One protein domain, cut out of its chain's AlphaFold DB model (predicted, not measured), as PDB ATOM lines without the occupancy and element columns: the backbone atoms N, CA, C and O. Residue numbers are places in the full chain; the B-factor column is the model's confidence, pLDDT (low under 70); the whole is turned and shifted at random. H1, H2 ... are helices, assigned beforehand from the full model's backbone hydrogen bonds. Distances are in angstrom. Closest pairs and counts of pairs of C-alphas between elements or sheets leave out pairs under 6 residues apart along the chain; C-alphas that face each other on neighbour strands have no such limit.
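Overview. This is residues 11 to 56 of the 59 residues of an uncharacterized protein of Clostridiaceae bacterium (UniProt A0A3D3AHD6). With little regular structure, the printed part makes an open U: H1 and then the longer H2 form one arm, residues 32 to 43, a stretch with no named element, cross the base, and residues 44 to 56 fold back as a second arm that stands free. It has 46 residues with two named helices, H1 then H2, and no named strand; the class is all helix, with 18 residues in named elements. It is extended, radius of gyration of the C-alphas 15.1 A, spanning 33 by 29 by 18 A.

Arrangement. H1, residues 11 to 14, and H2, residues 18 to 31, are close but not clearly touching; their closest C-alphas, of Phe 13 and Ile 21, are 7.5 A apart. A tight link of 3 residues joins them. In H2 every O i to N i+4 pair is within hydrogen-bond range; H1 is too short for one.

Along the chain. H1 begins at C-alpha 11 (-32.779, 33.171, 13.360). H2, 20.0 A long, ends at C-alpha 31 (-26.468, 53.782, 5.705).

Size, cuts and confidence. The farthest C-alphas, of Gly 33 and Glu 54, are 36.5 A apart. The printed part has no cut. Residues 32 to 56 hold no named element; residues 27 to 33, of which 27 to 31 belong to H2, and 37 to 56 stand free. Residue 36 and residues 38 to 51 are under pLDDT 70.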
ATOM      1  N   ASP A  11     -31.472  33.482  12.778       84.69
ATOM      2  CA  ASP A  11     -32.779  33.171  13.360       84.69
ATOM      3  C   ASP A  11     -33.648  34.430  13.488       84.69
ATOM      4  O   ASP A  11     -34.817  34.408  13.123       84.69
ATOM      5  N   GLU A  12     -33.061  35.563  13.892       78.38
ATOM      6  CA  GLU A  12     -33.766  36.853  13.953       78.38
ATOM      7  C   GLU A  12     -34.292  37.297  12.583       78.38
ATOM      8  O   GLU A  12     -35.328  37.950  12.508       78.38
ATOM      9  N   PHE A  13     -33.597  36.947  11.496       80.94
ATOM     10  CA  PHE A  13     -34.066  37.237  10.143       80.94
ATOM     11  C   PHE A  13     -35.229  36.330   9.721       80.94
ATOM     12  O   PHE A  13     -36.187  36.816   9.124       80.94
ATOM     13  N   TRP A  14     -35.160  35.030  10.023       81.19
ATOM     14  CA  TRP A  14     -36.205  34.074   9.634       81.19
ATOM     15  C   TRP A  14     -37.500  34.228  10.432       81.19
ATOM     16  O   TRP A  14     -38.569  33.951   9.896       81.19
ATOM     17  N   GLU A  15     -37.411  34.714  11.668       89.00
ATOM     18  CA  GLU A  15     -38.571  35.001  12.522       89.00
ATOM     19  C   GLU A  15     -39.148  36.417  12.305       89.00
ATOM     20  O   GLU A  15     -40.197  36.753  12.855       89.00
ATOM     21  N   ALA A  16     -38.489  37.271  11.511       85.19
ATOM     22  CA  ALA A  16     -38.938  38.641  11.280       85.19
ATOM     23  C   ALA A  16     -40.150  38.715  10.340       85.19
ATOM     24  O   ALA A  16     -40.242  38.046   9.308       85.19
ATOM     25  N   THR A  17     -41.065  39.631  10.644       89.44
ATOM     26  CA  THR A  17     -42.186  39.948   9.758       89.44
ATOM     27  C   THR A  17     -41.721  40.726   8.526       89.44
ATOM     28  O   THR A  17     -40.716  41.440   8.538       89.44
ATOM     29  N   HIS A  18     -42.519  40.688   7.456       84.06
ATOM     30  CA  HIS A  18     -42.255  41.476   6.247       84.06
ATOM     31  C   HIS A  18     -42.053  42.976   6.543       84.06
ATOM     32  O   HIS A  18     -41.164  43.610   5.977       84.06
ATOM     33  N   ALA A  19     -42.840  43.545   7.464       86.00
ATOM     34  CA  ALA A  19     -42.715  44.948   7.853       86.00
ATOM     35  C   ALA A  19     -41.375  45.244   8.550       86.00
ATOM     36  O   ALA A  19     -40.770  46.295   8.316       86.00
ATOM     37  N   GLU A  20     -40.897  44.320   9.383       84.19
ATOM     38  CA  GLU A  20     -39.605  44.425  10.058       84.19
ATOM     39  C   GLU A  20     -38.460  44.316   9.056       84.19
ATOM     40  O   GLU A  20     -37.620  45.214   9.017       84.19
ATOM     41  N   ILE A  21     -38.491  43.319   8.169       83.75
ATOM     42  CA  ILE A  21     -37.506  43.149   7.091       83.75
ATOM     43  C   ILE A  21     -37.442  44.405   6.214       83.75
ATOM     44  O   ILE A  21     -36.361  44.920   5.923       83.75
ATOM     45  N   TYR A  22     -38.593  44.969   5.845       83.50
ATOM     46  CA  TYR A  22     -38.648  46.186   5.040       83.50
ATOM     47  C   TYR A  22     -38.038  47.400   5.758       83.50
ATOM     48  O   TYR A  22     -37.318  48.205   5.159       83.50
ATOM     49  N   LYS A  23     -38.279  47.533   7.067       84.50
ATOM     50  CA  LYS A  23     -37.669  48.582   7.893       84.50
ATOM     51  C   LYS A  23     -36.152  48.404   8.009       84.50
ATOM     52  O   LYS A  23     -35.426  49.399   7.955       84.50
ATOM     53  N   MET A  24     -35.679  47.163   8.130       80.69
ATOM     54  CA  MET A  24     -34.250  46.829   8.145       80.69
ATOM     55  C   MET A  24     -33.585  47.182   6.809       80.69
ATOM     56  O   MET A  24     -32.569  47.876   6.787       80.69
ATOM     57  N   TRP A  25     -34.206  46.797   5.691       81.12
ATOM     58  CA  TRP A  25     -33.732  47.119   4.344       81.12
ATOM     59  C   TRP A  25     -33.605  48.631   4.121       81.12
ATOM     60  O   TRP A  25     -32.566  49.116   3.674       81.12
ATOM     61  N   LYS A  26     -34.608  49.412   4.541       81.31
ATOM     62  CA  LYS A  26     -34.549  50.882   4.484       81.31
ATOM     63  C   LYS A  26     -33.378  51.474   5.265       81.31
ATOM     64  O   LYS A  26     -32.757  52.431   4.804       81.31
ATOM     65  N   ALA A  27     -33.083  50.936   6.447       81.88
ATOM     66  CA  ALA A  27     -31.952  51.394   7.247       81.88
ATOM     67  C   ALA A  27     -30.615  51.098   6.550       81.88
ATOM     68  O   ALA A  27     -29.732  51.956   6.536       81.88
ATOM     69  N   HIS A  28     -30.501  49.924   5.923       80.06
ATOM     70  CA  HIS A  28     -29.323  49.524   5.156       80.06
ATOM     71  C   HIS A  28     -29.065  50.433   3.954       80.06
ATOM     72  O   HIS A  28     -27.956  50.938   3.793       80.06
ATOM     73  N   ILE A  29     -30.098  50.689   3.149       80.69
ATOM     74  CA  ILE A  29     -30.039  51.612   2.010       80.69
ATOM     75  C   ILE A  29     -29.526  52.979   2.465       80.69
ATOM     76  O   ILE A  29     -28.557  53.497   1.915       80.69
ATOM     77  N   LYS A  30     -30.133  53.538   3.522       82.50
ATOM     78  CA  LYS A  30     -29.755  54.852   4.057       82.50
ATOM     79  C   LYS A  30     -28.301  54.885   4.522       82.50
ATOM     80  O   LYS A  30     -27.616  55.874   4.282       82.50
ATOM     81  N   PHE A  31     -27.841  53.841   5.210       79.56
ATOM     82  CA  PHE A  31     -26.468  53.782   5.705       79.56
ATOM     83  C   PHE A  31     -25.443  53.758   4.569       79.56
ATOM     84  O   PHE A  31     -24.442  54.461   4.640       79.56
ATOM     85  N   ASN A  32     -25.717  52.992   3.513       79.62
ATOM     86  CA  ASN A  32     -24.825  52.892   2.362       79.62
ATOM     87  C   ASN A  32     -24.980  54.055   1.365       79.62
ATOM     88  O   ASN A  32     -24.297  54.071   0.344       79.62
ATOM     89  N   GLY A  33     -25.876  55.013   1.633       80.94
ATOM     90  CA  GLY A  33     -26.178  56.105   0.706       80.94
ATOM     91  C   GLY A  33     -26.780  55.618  -0.612       80.94
ATOM     92  O   GLY A  33     -26.587  56.256  -1.641       80.94
ATOM     93  N   TRP A  34     -27.458  54.470  -0.600       81.44
ATOM     94  CA  TRP A  34     -28.127  53.939  -1.782       81.44
ATOM     95  C   TRP A  34     -29.438  54.680  -2.015       81.44
ATOM     96  O   TRP A  34     -30.136  55.063  -1.074       81.44
ATOM     97  N   GLU A  35     -29.793  54.851  -3.279       78.88
ATOM     98  CA  GLU A  35     -31.075  55.414  -3.676       78.88
ATOM     99  C   GLU A  35     -31.972  54.273  -4.145       78.88
ATOM    100  O   GLU A  35     -31.593  53.494  -5.014       78.88
ATOM    101  N   VAL A  36     -33.163  54.148  -3.553       69.94
ATOM    102  CA  VAL A  36     -34.181  53.236  -4.088       69.94
ATOM    103  C   VAL A  36     -34.813  53.938  -5.272       69.94
ATOM    104  O   VAL A  36     -35.578  54.885  -5.078       69.94
ATOM    105  N   LYS A  37     -34.507  53.491  -6.488       72.06
ATOM    106  CA  LYS A  37     -35.225  53.984  -7.660       72.06
ATOM    107  C   LYS A  37     -36.641  53.409  -7.641       72.06
ATOM    108  O   LYS A  37     -36.835  52.208  -7.466       72.06
ATOM    109  N   SER A  38     -37.639  54.280  -7.752       56.78
ATOM    110  CA  SER A  38     -39.051  53.897  -7.857       56.78
ATOM    111  C   SER A  38     -39.301  53.072  -9.123       56.78
ATOM    112  O   SER A  38     -38.610  53.250 -10.128       56.78
ATOM    113  N   ASP A  39     -40.293  52.182  -9.054       60.53
ATOM    114  CA  ASP A  39     -40.671  51.249 -10.120       60.53
ATOM    115  C   ASP A  39     -40.716  51.934 -11.493       60.53
ATOM    116  O   ASP A  39     -41.589  52.753 -11.781       60.53
ATOM    117  N   GLY A  40     -39.732  51.594 -12.328       53.59
ATOM    118  CA  GLY A  40     -39.563  52.138 -13.672       53.59
ATOM    119  C   GLY A  40     -38.108  52.340 -14.101       53.59
ATOM    120  O   GLY A  40     -37.835  52.273 -15.296       53.59
ATOM    121  N   GLU A  41     -37.168  52.521 -13.164       52.66
ATOM    122  CA  GLU A  41     -35.775  52.883 -13.506       52.66
ATOM    123  C   GLU A  41     -34.666  51.907 -13.050       52.66
ATOM    124  O   GLU A  41     -33.491  52.175 -13.304       52.66
ATOM    125  N   GLU A  42     -34.973  50.738 -12.469       46.38
ATOM    126  CA  GLU A  42     -33.946  49.719 -12.150       46.38
ATOM    127  C   GLU A  42     -34.330  48.280 -12.517       46.38
ATOM    128  O   GLU A  42     -34.953  47.554 -11.747       46.38
ATOM    129  N   ASN A  43     -33.901  47.894 -13.727       48.88
ATOM    130  CA  ASN A  43     -33.315  46.601 -14.147       48.88
ATOM    131  C   ASN A  43     -33.533  46.323 -15.649       48.88
ATOM    132  O   ASN A  43     -33.590  45.174 -16.079       48.88
ATOM    133  N   SER A  44     -33.628  47.351 -16.497       46.69
ATOM    134  CA  SER A  44     -33.605  47.154 -17.955       46.69
ATOM    135  C   SER A  44     -32.194  46.924 -18.519       46.69
ATOM    136  O   SER A  44     -32.058  46.647 -19.709       46.69
ATOM    137  N   ALA A  45     -31.140  46.996 -17.695       50.03
ATOM    138  CA  ALA A  45     -29.762  46.973 -18.177       50.03
ATOM    139  C   ALA A  45     -28.787  46.185 -17.285       50.03
ATOM    140  O   ALA A  45     -27.765  46.721 -16.894       50.03
ATOM    141  N   THR A  46     -29.054  44.906 -17.015       49.34
ATOM    142  CA  THR A  46     -27.984  43.895 -16.858       49.34
ATOM    143  C   THR A  46     -28.584  42.495 -16.923       49.34
ATOM    144  O   THR A  46     -29.112  42.006 -15.936       49.34
ATOM    145  N   ASN A  47     -28.541  41.892 -18.113       56.03
ATOM    146  CA  ASN A  47     -28.295  40.478 -18.452       56.03
ATOM    147  C   ASN A  47     -28.341  39.374 -17.355       56.03
ATOM    148  O   ASN A  47     -27.528  38.450 -17.382       56.03
ATOM    149  N   TYR A  48     -29.273  39.386 -16.401       54.66
ATOM    150  CA  TYR A  48     -29.454  38.240 -15.511       54.66
ATOM    151  C   TYR A  48     -30.090  37.107 -16.325       54.66
ATOM    152  O   TYR A  48     -31.265  37.135 -16.698       54.66
ATOM    153  N   LYS A  49     -29.286  36.099 -16.667       63.59
ATOM    154  CA  LYS A  49     -29.800  34.884 -17.292       63.59
ATOM    155  C   LYS A  49     -30.596  34.137 -16.227       63.59
ATOM    156  O   LYS A  49     -30.021  33.661 -15.252       63.59
ATOM    157  N   LYS A  50     -31.912  34.024 -16.408       69.19
ATOM    158  CA  LYS A  50     -32.707  33.044 -15.659       69.19
ATOM    159  C   LYS A  50     -32.139  31.661 -15.996       69.19
ATOM    160  O   LYS A  50     -32.183  31.256 -17.156       69.19
ATOM    161  N   VAL A  51     -31.546  30.994 -15.014       67.94
ATOM    162  CA  VAL A  51     -31.028  29.623 -15.126       67.94
ATOM    163  C   VAL A  51     -31.823  28.731 -14.184       67.94
ATOM    164  O   VAL A  51     -32.217  29.186 -13.107       67.94
ATOM    165  N   ASN A  52     -32.097  27.491 -14.591       75.88
ATOM    166  CA  ASN A  52     -32.685  26.526 -13.670       75.88
ATOM    167  C   ASN A  52     -31.637  26.146 -12.628       75.88
ATOM    168  O   ASN A  52     -30.446  26.080 -12.926       75.88
ATOM    169  N   ILE A  53     -32.083  25.894 -11.398       75.50
ATOM    170  CA  ILE A  53     -31.179  25.531 -10.302       75.50
ATOM    171  C   ILE A  53     -30.435  24.217 -10.579       75.50
ATOM    172  O   ILE A  53     -29.290  24.067 -10.174       75.50
ATOM    173  N   GLU A  54     -31.062  23.322 -11.344       78.25
ATOM    174  CA  GLU A  54     -30.500  22.049 -11.812       78.25
ATOM    175  C   GLU A  54     -29.334  22.230 -12.802       78.25
ATOM    176  O   GLU A  54     -28.545  21.310 -12.994       78.25
ATOM    177  N   ASP A  55     -29.186  23.419 -13.400       72.62
ATOM    178  CA  ASP A  55     -28.142  23.724 -14.386       72.62
ATOM    179  C   ASP A  55     -26.884  24.364 -13.753       72.62
ATOM    180  O   ASP A  55     -25.994  24.825 -14.474       72.62
ATOM    181  N   ILE A  56     -26.804  24.457 -12.418       79.06
ATOM    182  CA  ILE A  56     -25.704  25.122 -11.701       79.06
ATOM    183  C   ILE A  56     -24.631  24.082 -11.317       79.06
ATOM    184  O   ILE A  56     -24.851  23.323 -10.383       79.06
TER     185      ILE A  56